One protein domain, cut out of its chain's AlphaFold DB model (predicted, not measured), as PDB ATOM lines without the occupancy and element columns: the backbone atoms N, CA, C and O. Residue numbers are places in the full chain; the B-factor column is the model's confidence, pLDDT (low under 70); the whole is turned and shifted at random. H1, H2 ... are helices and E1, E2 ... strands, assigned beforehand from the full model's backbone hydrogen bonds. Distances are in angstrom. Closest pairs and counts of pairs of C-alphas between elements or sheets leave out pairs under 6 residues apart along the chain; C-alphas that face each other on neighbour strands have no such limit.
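What this domain is: This is residues 144 to 231 of the 256 residues of an uncharacterized protein of Vibrio aestuarianus (UniProt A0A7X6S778). A small sheet of three short strands makes one side of the domain, and helix H4 stands up from it, nearest to it with residues 202 to 207; H1, H2 and H3 are set around H4 with few contacts, and the short H5 sits by Ile 165 of H2. The printed part has 88 residues, with five named helices and three named strands in the order H1 H2 E1 H3 H4 E2 E3 H5. The sheet runs E1 E3 E2, antiparallel; the class is mixed, helices and strands. The whole is compact, with a radius of gyration of the C-alphas of 12.5 A and spans of 33 by 27 by 20 A.

Where its parts are: H1, residues 144 to 150, begins at C-alpha 144 (295.190, 301.959, 147.108) and is 10.0 A long. H2, 160 to 166, is 10.1 A; E1, 173 to 175, 6.6 A; H3, 182 to 189, 10.1 A. H4, 196 to 207, is 16.3 A; E2, 211 to 213, 6.6 A; E3, 217 to 220, 9.9 A. H5, 228 to 231, ends at C-alpha 231 (301.727, 313.001, 149.675).

How they stand to each other: E1 and E3 are antiparallel, with N 174 and O 218 at 2.8 A. E2 and E3 form a hairpin, with N 212 and O 219 at 2.8 A. H4 lies over E2, in two layers, a helix on one face of the sheet; the C-alphas of Val 206 and Lys 212 are closest, 5.6 A. E1, H3 H4, E2 is a split strand-helix-strand unit, with E3 between its strands and a right-handed crossover. H1 is close to H4 but not clearly touching, Leu 147 to Met 205 the closest C-alphas, 7.7 A. In H1 to H4 each O i to N i+4 pair is within hydrogen-bond range; H5 is too short for one.

The domain as a whole: The C-alphas of Gly 153 and Asp 170 are farthest apart, 33.7 A. The printed part has no cut and no long link. Confidence is under 70 at residues 154 to 156, 176 to 195 and 222.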
ATOM      1  N   ASN A 144     295.982 303.120 147.485       89.31
ATOM      2  CA  ASN A 144     295.190 301.959 147.108       89.31
ATOM      3  C   ASN A 144     295.403 301.580 145.638       89.31
ATOM      4  O   ASN A 144     295.465 300.389 145.332       89.31
ATOM      5  N   ASP A 145     295.580 302.552 144.749       92.00
ATOM      6  CA  ASP A 145     295.935 302.319 143.352       92.00
ATOM      7  C   ASP A 145     297.304 301.641 143.239       92.00
ATOM      8  O   ASP A 145     297.408 300.581 142.617       92.00
ATOM      9  N   LEU A 146     298.331 302.162 143.922       90.88
ATOM     10  CA  LEU A 146     299.653 301.524 143.981       90.88
ATOM     11  C   LEU A 146     299.569 300.084 144.497       90.88
ATOM     12  O   LEU A 146     300.132 299.168 143.892       90.88
ATOM     13  N   LEU A 147     298.818 299.864 145.579       89.19
ATOM     14  CA  LEU A 147     298.601 298.532 146.134       89.19
ATOM     15  C   LEU A 147     297.900 297.608 145.126       89.19
ATOM     16  O   LEU A 147     298.299 296.455 144.966       89.19
ATOM     17  N   ASN A 148     296.878 298.096 144.422       89.44
ATOM     18  CA  ASN A 148     296.143 297.332 143.413       89.44
ATOM     19  C   ASN A 148     297.022 296.941 142.218       89.44
ATOM     20  O   ASN A 148     296.866 295.835 141.683       89.44
ATOM     21  N   LEU A 149     297.958 297.806 141.823       91.12
ATOM     22  CA  LEU A 149     298.909 297.546 140.743       91.12
ATOM     23  C   LEU A 149     299.932 296.460 141.111       91.12
ATOM     24  O   LEU A 149     300.249 295.610 140.275       91.12
ATOM     25  N   ILE A 150     300.419 296.435 142.355       88.88
ATOM     26  CA  ILE A 150     301.454 295.472 142.783       88.88
ATOM     27  C   ILE A 150     300.899 294.157 143.344       88.88
ATOM     28  O   ILE A 150     301.597 293.143 143.348       88.88
ATOM     29  N   ARG A 151     299.656 294.149 143.836       86.25
ATOM     30  CA  ARG A 151     299.054 292.992 144.508       86.25
ATOM     31  C   ARG A 151     298.400 292.017 143.532       86.25
ATOM     32  O   ARG A 151     297.677 292.424 142.627       86.25
ATOM     33  N   ILE A 152     298.544 290.723 143.807       81.94
ATOM     34  CA  ILE A 152     297.765 289.648 143.175       81.94
ATOM     35  C   ILE A 152     296.518 289.344 144.023       81.94
ATOM     36  O   ILE A 152     296.572 289.325 145.256       81.94
ATOM     37  N   GLY A 153     295.383 289.074 143.379       73.56
ATOM     38  CA  GLY A 153     294.146 288.660 144.049       73.56
ATOM     39  C   GLY A 153     293.258 289.825 144.506       73.56
ATOM     40  O   GLY A 153     293.340 290.931 143.983       73.56
ATOM     41  N   LYS A 154     292.315 289.579 145.423       63.69
ATOM     42  CA  LYS A 154     291.224 290.535 145.711       63.69
ATOM     43  C   LYS A 154     291.743 291.914 146.164       63.69
ATOM     44  O   LYS A 154     292.618 291.958 147.034       63.69
ATOM     45  N   PRO A 155     291.171 293.027 145.655       62.50
ATOM     46  CA  PRO A 155     291.440 294.343 146.209       62.50
ATOM     47  C   PRO A 155     290.829 294.369 147.601       62.50
ATOM     48  O   PRO A 155     289.726 293.864 147.821       62.50
ATOM     49  N   ALA A 156     291.519 294.983 148.539       62.09
ATOM     50  CA  ALA A 156     290.871 295.455 149.742       62.09
ATOM     51  C   ALA A 156     291.328 296.890 149.878       62.09
ATOM     52  O   ALA A 156     292.525 297.110 150.064       62.09
ATOM     53  N   ARG A 157     290.390 297.835 149.722       70.00
ATOM     54  CA  ARG A 157     290.676 299.223 150.056       70.00
ATOM     55  C   ARG A 157     291.127 299.241 151.507       70.00
ATOM     56  O   ARG A 157     290.480 298.635 152.365       70.00
ATOM     57  N   ASP A 158     292.247 299.887 151.759       72.62
ATOM     58  CA  ASP A 158     292.896 299.835 153.045       72.62
ATOM     59  C   ASP A 158     293.238 301.227 153.548       72.62
ATOM     60  O   ASP A 158     294.171 301.870 153.079       72.62
ATOM     61  N   LYS A 159     292.509 301.640 154.582       78.38
ATOM     62  CA  LYS A 159     292.721 302.916 155.266       78.38
ATOM     63  C   LYS A 159     293.933 302.896 156.205       78.38
ATOM     64  O   LYS A 159     294.312 303.933 156.740       78.38
ATOM     65  N   SER A 160     294.525 301.728 156.473       79.19
ATOM     66  CA  SER A 160     295.672 301.626 157.380       79.19
ATOM     67  C   SER A 160     296.974 302.123 156.761       79.19
ATOM     68  O   SER A 160     297.801 302.660 157.492       79.19
ATOM     69  N   LEU A 161     297.143 302.031 155.436       82.19
ATOM     70  CA  LEU A 161     298.348 302.534 154.769       82.19
ATOM     71  C   LEU A 161     298.463 304.058 154.865       82.19
ATOM     72  O   LEU A 161     299.561 304.558 155.093       82.19
ATOM     73  N   LEU A 162     297.342 304.785 154.794       85.94
ATOM     74  CA  LEU A 162     297.323 306.230 155.021       85.94
ATOM     75  C   LEU A 162     297.905 306.585 156.394       85.94
ATOM     76  O   LEU A 162     298.769 307.448 156.501       85.94
ATOM     77  N   LYS A 163     297.479 305.876 157.447       83.50
ATOM     78  CA  LYS A 163     298.007 306.087 158.801       83.50
ATOM     79  C   LYS A 163     299.510 305.816 158.878       83.50
ATOM     80  O   LYS A 163     300.209 306.566 159.544       83.50
ATOM     81  N   VAL A 164     300.008 304.791 158.177       84.50
ATOM     82  CA  VAL A 164     301.451 304.506 158.097       84.50
ATOM     83  C   VAL A 164     302.199 305.669 157.441       84.50
ATOM     84  O   VAL A 164     303.223 306.083 157.974       84.50
ATOM     85  N   ILE A 165     301.682 306.249 156.348       87.44
ATOM     86  CA  ILE A 165     302.300 307.434 155.726       87.44
ATOM     87  C   ILE A 165     302.391 308.609 156.713       87.44
ATOM     88  O   ILE A 165     303.419 309.279 156.783       87.44
ATOM     89  N   GLN A 166     301.362 308.821 157.538       86.12
ATOM     90  CA  GLN A 166     301.359 309.914 158.515       86.12
ATOM     91  C   GLN A 166     302.396 309.760 159.639       86.12
ATOM     92  O   GLN A 166     302.748 310.758 160.270       86.12
ATOM     93  N   MET A 167     302.907 308.549 159.878       84.75
ATOM     94  CA  MET A 167     303.930 308.286 160.896       84.75
ATOM     95  C   MET A 167     305.355 308.604 160.442       84.75
ATOM     96  O   MET A 167     306.239 308.683 161.294       84.75
ATOM     97  N   PHE A 168     305.603 308.762 159.138       87.12
ATOM     98  CA  PHE A 168     306.926 309.167 158.673       87.12
ATOM     99  C   PHE A 168     307.246 310.582 159.163       87.12
ATOM    100  O   PHE A 168     306.396 311.477 159.131       87.12
ATOM    101  N   ASP A 169     308.479 310.762 159.628       84.81
ATOM    102  CA  ASP A 169     309.023 312.075 159.950       84.81
ATOM    103  C   ASP A 169     309.302 312.898 158.678       84.81
ATOM    104  O   ASP A 169     309.168 312.414 157.549       84.81
ATOM    105  N   ASP A 170     309.729 314.148 158.855       83.62
ATOM    106  CA  ASP A 170     310.035 315.062 157.744       83.62
ATOM    107  C   ASP A 170     311.208 314.571 156.878       83.62
ATOM    108  O   ASP A 170     311.371 314.981 155.730       83.62
ATOM    109  N   LYS A 171     312.024 313.646 157.401       83.38
ATOM    110  CA  LYS A 171     313.105 312.977 156.663       83.38
ATOM    111  C   LYS A 171     312.619 311.716 155.944       83.38
ATOM    112  O   LYS A 171     313.435 310.991 155.367       83.38
ATOM    113  N   GLY A 172     311.317 311.433 155.981       83.88
ATOM    114  CA  GLY A 172     310.699 310.276 155.353       83.88
ATOM    115  C   GLY A 172     311.068 308.962 156.031       83.88
ATOM    116  O   GLY A 172     311.187 307.949 155.338       83.88
ATOM    117  N   ARG A 173     311.271 308.947 157.358       85.00
ATOM    118  CA  ARG A 173     311.648 307.749 158.129       85.00
ATOM    119  C   ARG A 173     310.680 307.438 159.270       85.00
ATOM    120  O   ARG A 173     310.120 308.325 159.901       85.00
ATOM    121  N   ILE A 174     310.532 306.146 159.555       80.56
ATOM    122  CA  ILE A 174     309.922 305.605 160.774       80.56
ATOM    123  C   ILE A 174     310.968 304.728 161.459       80.56
ATOM    124  O   ILE A 174     311.522 303.826 160.828       80.56
ATOM    125  N   ASN A 175     311.208 304.953 162.751       71.62
ATOM    126  CA  ASN A 175     312.073 304.093 163.559       71.62
ATOM    127  C   ASN A 175     311.384 302.744 163.852       71.62
ATOM    128  O   ASN A 175     310.316 302.697 164.455       71.62
ATOM    129  N   ILE A 176     312.035 301.644 163.473       68.31
ATOM    130  CA  ILE A 176     311.639 300.245 163.701       68.31
ATOM    131  C   ILE A 176     312.746 299.491 164.471       68.31
ATOM    132  O   ILE A 176     313.258 298.469 164.027       68.31
ATOM    133  N   THR A 177     313.198 300.000 165.620       53.56
ATOM    134  CA  THR A 177     314.296 299.387 166.400       53.56
ATOM    135  C   THR A 177     313.978 297.946 166.823       53.56
ATOM    136  O   THR A 177     313.026 297.717 167.566       53.56
ATOM    137  N   PHE A 178     314.773 296.957 166.396       42.38
ATOM    138  CA  PHE A 178     314.551 295.550 166.761       42.38
ATOM    139  C   PHE A 178     314.839 295.274 168.247       42.38
ATOM    140  O   PHE A 178     315.982 295.203 168.688       42.38
ATOM    141  N   GLY A 179     313.753 295.078 168.986       39.88
ATOM    142  CA  GLY A 179     313.619 294.587 170.356       39.88
ATOM    143  C   GLY A 179     312.114 294.449 170.606       39.88
ATOM    144  O   GLY A 179     311.354 295.215 170.012       39.88
ATOM    145  N   HIS A 180     311.664 293.444 171.366       41.97
ATOM    146  CA  HIS A 180     310.240 293.165 171.624       41.97
ATOM    147  C   HIS A 180     309.457 294.458 171.927       41.97
ATOM    148  O   HIS A 180     309.497 294.948 173.049       41.97
ATOM    149  N   GLY A 181     308.790 295.047 170.926       50.41
ATOM    150  CA  GLY A 181     308.052 296.286 171.145       50.41
ATOM    151  C   GLY A 181     307.880 297.230 169.959       50.41
ATOM    152  O   GLY A 181     306.786 297.726 169.827       50.41
ATOM    153  N   SER A 182     308.840 297.511 169.072       54.72
ATOM    154  CA  SER A 182     308.716 298.725 168.214       54.72
ATOM    155  C   SER A 182     307.819 298.596 166.968       54.72
ATOM    156  O   SER A 182     306.937 299.423 166.777       54.72
ATOM    157  N   PHE A 183     307.961 297.554 166.138       55.78
ATOM    158  CA  PHE A 183     307.015 297.308 165.033       55.78
ATOM    159  C   PHE A 183     305.642 296.895 165.578       55.78
ATOM    160  O   PHE A 183     304.613 297.254 165.013       55.78
ATOM    161  N   GLY A 184     305.635 296.186 166.713       56.56
ATOM    162  CA  GLY A 184     304.435 295.922 167.503       56.56
ATOM    163  C   GLY A 184     303.758 297.213 167.958       56.56
ATOM    164  O   GLY A 184     302.560 297.337 167.769       56.56
ATOM    165  N   LYS A 185     304.527 298.197 168.431       57.34
ATOM    166  CA  LYS A 185     304.067 299.508 168.898       57.34
ATOM    167  C   LYS A 185     303.632 300.413 167.751       57.34
ATOM    168  O   LYS A 185     302.600 301.043 167.872       57.34
ATOM    169  N   MET A 186     304.314 300.394 166.604       62.62
ATOM    170  CA  MET A 186     303.820 301.028 165.373       62.62
ATOM    171  C   MET A 186     302.488 300.398 164.946       62.62
ATOM    172  O   MET A 186     301.521 301.098 164.670       62.62
ATOM    173  N   CYS A 187     302.394 299.063 164.951       58.34
ATOM    174  CA  CYS A 187     301.128 298.376 164.709       58.34
ATOM    175  C   CYS A 187     300.076 298.761 165.766       58.34
ATOM    176  O   CYS A 187     298.931 298.997 165.408       58.34
ATOM    177  N   GLU A 188     300.429 298.889 167.045       59.56
ATOM    178  CA  GLU A 188     299.529 299.312 168.128       59.56
ATOM    179  C   GLU A 188     299.061 300.769 167.991       59.56
ATOM    180  O   GLU A 188     297.866 301.015 168.124       59.56
ATOM    181  N   GLU A 189     299.954 301.709 167.670       60.75
ATOM    182  CA  GLU A 189     299.693 303.147 167.479       60.75
ATOM    183  C   GLU A 189     298.774 303.402 166.279       60.75
ATOM    184  O   GLU A 189     297.901 304.267 166.317       60.75
ATOM    185  N   VAL A 190     298.877 302.574 165.235       56.44
ATOM    186  CA  VAL A 190     297.947 302.593 164.094       56.44
ATOM    187  C   VAL A 190     296.576 301.970 164.457       56.44
ATOM    188  O   VAL A 190     295.604 302.082 163.692       56.44
ATOM    189  N   GLY A 191     296.450 301.365 165.647       45.16
ATOM    190  CA  GLY A 191     295.250 300.684 166.151       45.16
ATOM    191  C   GLY A 191     295.134 299.225 165.695       45.16
ATOM    192  O   GLY A 191     294.034 298.706 165.532       45.16
ATOM    193  N   LEU A 192     296.260 298.567 165.422       52.03
ATOM    194  CA  LEU A 192     296.370 297.290 164.711       52.03
ATOM    195  C   LEU A 192     297.182 296.258 165.506       52.03
ATOM    196  O   LEU A 192     298.103 295.633 164.973       52.03
ATOM    197  N   LYS A 193     296.830 296.038 166.780       46.44
ATOM    198  CA  LYS A 193     297.361 294.904 167.559       46.44
ATOM    199  C   LYS A 193     297.268 293.614 166.730       46.44
ATOM    200  O   LYS A 193     296.188 293.242 166.283       46.44
ATOM    201  N   ASN A 194     298.402 292.942 166.522       53.25
ATOM    202  CA  ASN A 194     298.503 291.649 165.830       53.25
ATOM    203  C   ASN A 194     297.920 291.591 164.402       53.25
ATOM    204  O   ASN A 194     297.458 290.536 163.962       53.25
ATOM    205  N   ASN A 195     297.959 292.682 163.631       64.25
ATOM    206  CA  ASN A 195     297.439 292.652 162.265       64.25
ATOM    207  C   ASN A 195     298.477 292.120 161.260       64.25
ATOM    208  O   ASN A 195     299.150 292.884 160.563       64.25
ATOM    209  N   ARG A 196     298.572 290.785 161.155       71.50
ATOM    210  CA  ARG A 196     299.352 290.080 160.117       71.50
ATOM    211  C   ARG A 196     299.135 290.688 158.725       71.50
ATOM    212  O   ARG A 196     300.094 290.868 157.988       71.50
ATOM    213  N   ALA A 197     297.907 291.109 158.415       76.31
ATOM    214  CA  ALA A 197     297.579 291.679 157.116       76.31
ATOM    215  C   ALA A 197     298.192 293.067 156.865       76.31
ATOM    216  O   ALA A 197     298.432 293.386 155.707       76.31
ATOM    217  N   LEU A 198     298.454 293.904 157.882       77.00
ATOM    218  CA  LEU A 198     299.219 295.145 157.665       77.00
ATOM    219  C   LEU A 198     300.692 294.826 157.416       77.00
ATOM    220  O   LEU A 198     301.289 295.384 156.499       77.00
ATOM    221  N   ARG A 199     301.270 293.915 158.206       77.19
ATOM    222  CA  ARG A 199     302.661 293.496 158.014       77.19
ATOM    223  C   ARG A 199     302.881 292.986 156.594       77.19
ATOM    224  O   ARG A 199     303.773 293.481 155.920       77.19
ATOM    225  N   ASP A 200     302.021 292.090 156.118       81.31
ATOM    226  CA  ASP A 200     302.102 291.541 154.761       81.31
ATOM    227  C   ASP A 200     302.015 292.643 153.688       81.31
ATOM    228  O   ASP A 200     302.702 292.573 152.671       81.31
ATOM    229  N   LYS A 201     301.225 293.700 153.923       83.94
ATOM    230  CA  LYS A 201     301.154 294.859 153.018       83.94
ATOM    231  C   LYS A 201     302.427 295.692 153.054       83.94
ATOM    232  O   LYS A 201     302.923 296.044 151.995       83.94
ATOM    233  N   ILE A 202     302.981 295.988 154.229       83.62
ATOM    234  CA  ILE A 202     304.248 296.728 154.335       83.62
ATOM    235  C   ILE A 202     305.373 295.944 153.653       83.62
ATOM    236  O   ILE A 202     306.125 296.524 152.877       83.62
ATOM    237  N   GLU A 203     305.457 294.628 153.862       84.31
ATOM    238  CA  GLU A 203     306.424 293.773 153.158       84.31
ATOM    239  C   GLU A 203     306.197 293.789 151.637       84.31
ATOM    240  O   GLU A 203     307.154 293.844 150.865       84.31
ATOM    241  N   LEU A 204     304.940 293.807 151.182       86.75
ATOM    242  CA  LEU A 204     304.614 293.959 149.764       86.75
ATOM    243  C   LEU A 204     305.093 295.312 149.205       86.75
ATOM    244  O   LEU A 204     305.696 295.342 148.134       86.75
ATOM    245  N   MET A 205     304.896 296.411 149.941       87.50
ATOM    246  CA  MET A 205     305.396 297.744 149.570       87.50
ATOM    247  C   MET A 205     306.934 297.785 149.543       87.50
ATOM    248  O   MET A 205     307.514 298.385 148.640       87.50
ATOM    249  N   VAL A 206     307.603 297.114 150.490       87.12
ATOM    250  CA  VAL A 206     309.072 297.009 150.548       87.12
ATOM    251  C   VAL A 206     309.623 296.182 149.384       87.12
ATOM    252  O   VAL A 206     310.531 296.629 148.692       87.12
ATOM    253  N   SER A 207     309.053 295.004 149.113       87.62
ATOM    254  CA  SER A 207     309.477 294.130 148.003       87.62
ATOM    255  C   SER A 207     309.319 294.770 146.620       87.62
ATOM    256  O   SER A 207     310.011 294.386 145.680       87.62
ATOM    257  N   ASN A 208     308.443 295.770 146.508       88.12
ATOM    258  CA  ASN A 208     308.219 296.542 145.292       88.12
ATOM    259  C   ASN A 208     308.952 297.895 145.294       88.12
ATOM    260  O   ASN A 208     308.732 298.688 144.390       88.12
ATOM    261  N   ASN A 209     309.844 298.162 146.254       88.06
ATOM    262  CA  ASN A 209     310.604 299.416 146.371       88.06
ATOM    263  C   ASN A 209     309.733 300.680 146.508       88.06
ATOM    264  O   ASN A 209     310.162 301.761 146.108       88.06
ATOM    265  N   ILE A 210     308.525 300.567 147.069       87.88
ATOM    266  CA  ILE A 210     307.698 301.730 147.448       87.88
ATOM    267  C   ILE A 210     308.124 302.245 148.818       87.88
ATOM    268  O   ILE A 210     308.220 303.449 149.043       87.88
ATOM    269  N   PHE A 211     308.454 301.320 149.715       87.69
ATOM    270  CA  PHE A 211     309.200 301.611 150.929       87.69
ATOM    271  C   PHE A 211     310.581 300.971 150.835       87.69
ATOM    272  O   PHE A 211     310.773 299.956 150.167       87.69
ATOM    273  N   LYS A 212     311.550 301.548 151.534       88.06
ATOM    274  CA  LYS A 212     312.845 300.929 151.804       88.06
ATOM    275  C   LYS A 212     312.880 300.526 153.265       88.06
ATOM    276  O   LYS A 212     312.363 301.237 154.119       88.06
ATOM    277  N   ARG A 213     313.499 299.392 153.559       83.00
ATOM    278  CA  ARG A 213     313.703 298.944 154.935       83.00
ATOM    279  C   ARG A 213     315.184 298.730 155.182       83.00
ATOM    280  O   ARG A 213     315.816 297.967 154.457       83.00
ATOM    281  N   ASP A 214     315.699 299.365 156.226       79.94
ATOM    282  CA  ASP A 214     316.990 299.034 156.818       79.94
ATOM    283  C   ASP A 214     316.800 298.378 158.199       79.94
ATOM    284  O   ASP A 214     315.676 298.104 158.622       79.94
ATOM    285  N   LYS A 215     317.907 298.071 158.887       71.00
ATOM    286  CA  LYS A 215     317.898 297.370 160.181       71.00
ATOM    287  C   LYS A 215     317.024 298.062 161.236       71.00
ATOM    288  O   LYS A 215     316.461 297.377 162.084       71.00
ATOM    289  N   ASN A 216     316.936 299.389 161.191       75.12
ATOM    290  CA  ASN A 216     316.315 300.211 162.224       75.12
ATOM    291  C   ASN A 216     315.242 301.160 161.685       75.12
ATOM    292  O   ASN A 216     314.589 301.807 162.496       75.12
ATOM    293  N   HIS A 217     315.041 301.256 160.368       81.81
ATOM    294  CA  HIS A 217     314.096 302.202 159.782       81.81
ATOM    295  C   HIS A 217     313.279 301.600 158.641       81.81
ATOM    296  O   HIS A 217     313.782 300.841 157.808       81.81
ATOM    297  N   LEU A 218     312.017 302.016 158.572       85.75
ATOM    298  CA  LEU A 218     311.254 302.042 157.331       85.75
ATOM    299  C   LEU A 218     311.413 303.444 156.736       85.75
ATOM    300  O   LEU A 218     311.339 304.431 157.463       85.75
ATOM    301  N   GLN A 219     311.649 303.546 155.435       88.94
ATOM    302  CA  GLN A 219     311.864 304.810 154.735       88.94
ATOM    303  C   GLN A 219     310.957 304.887 153.505       88.94
ATOM    304  O   GLN A 219     310.728 303.871 152.840       88.94
ATOM    305  N   LEU A 220     310.456 306.075 153.178       87.25
ATOM    306  CA  LEU A 220     309.751 306.301 151.916       87.25
ATOM    307  C   LEU A 220     310.715 306.123 150.740       87.25
ATOM    308  O   LEU A 220     311.868 306.561 150.781       87.25
ATOM    309  N   SER A 221     310.260 305.460 149.677       79.62
ATOM    310  CA  SER A 221     310.993 305.456 148.417       79.62
ATOM    311  C   SER A 221     310.563 306.655 147.586       79.62
ATOM    312  O   SER A 221     309.435 306.711 147.091       79.62
ATOM    313  N   SER A 222     311.508 307.565 147.355       69.75
ATOM    314  CA  SER A 222     311.333 308.787 146.561       69.75
ATOM    315  C   SER A 222     310.995 308.545 145.083       69.75
ATOM    316  O   SER A 222     311.045 309.463 144.278       69.75
ATOM    317  N   SER A 223     310.730 307.303 144.681       77.56
ATOM    318  CA  SER A 223     310.287 306.953 143.339       77.56
ATOM    319  C   SER A 223     308.791 307.087 143.134       77.56
ATOM    320  O   SER A 223     308.377 307.250 142.004       77.56
ATOM    321  N   LEU A 224     307.987 306.920 144.181       86.88
ATOM    322  CA  LEU A 224     306.522 306.962 144.092       86.88
ATOM    323  C   LEU A 224     305.896 307.771 145.218       86.88
ATOM    324  O   LEU A 224     304.798 308.276 145.063       86.88
ATOM    325  N   ILE A 225     306.575 307.878 146.360       88.94
ATOM    326  CA  ILE A 225     306.142 308.740 147.451       88.94
ATOM    327  C   ILE A 225     307.348 309.583 147.838       88.94
ATOM    328  O   ILE A 225     308.267 309.090 148.490       88.94
ATOM    329  N   LEU A 226     307.373 310.833 147.364       85.88
ATOM    330  CA  LEU A 226     308.550 311.704 147.482       85.88
ATOM    331  C   LEU A 226     308.826 312.087 148.938       85.88
ATOM    332  O   LEU A 226     309.958 311.993 149.409       85.88
ATOM    333  N   SER A 227     307.776 312.487 149.649       88.75
ATOM    334  CA  SER A 227     307.793 312.834 151.066       88.75
ATOM    335  C   SER A 227     306.376 312.734 151.637       88.75
ATOM    336  O   SER A 227     305.403 312.557 150.896       88.75
ATOM    337  N   LYS A 228     306.251 312.850 152.963       90.44
ATOM    338  CA  LYS A 228     304.949 312.963 153.634       90.44
ATOM    339  C   LYS A 228     304.195 314.229 153.210       90.44
ATOM    340  O   LYS A 228     302.999 314.156 152.965       90.44
ATOM    341  N   GLU A 229     304.895 315.357 153.098       90.62
ATOM    342  CA  GLU A 229     304.331 316.635 152.642       90.62
ATOM    343  C   GLU A 229     303.815 316.532 151.206       90.62
ATOM    344  O   GLU A 229     302.635 316.762 150.967       90.62
ATOM    345  N   TRP A 230     304.642 316.028 150.283       90.81
ATOM    346  CA  TRP A 230     304.236 315.782 148.898       90.81
ATOM    347  C   TRP A 230     302.981 314.911 148.812       90.81
ATOM    348  O   TRP A 230     302.099 315.165 148.000       90.81
ATOM    349  N   PHE A 231     302.887 313.881 149.655       90.75
ATOM    350  CA  PHE A 231     301.727 313.001 149.675       90.75
ATOM    351  C   PHE A 231     300.466 313.698 150.211       90.75
ATOM    352  O   PHE A 231     299.372 313.479 149.689       90.75
TER     353      PHE A 231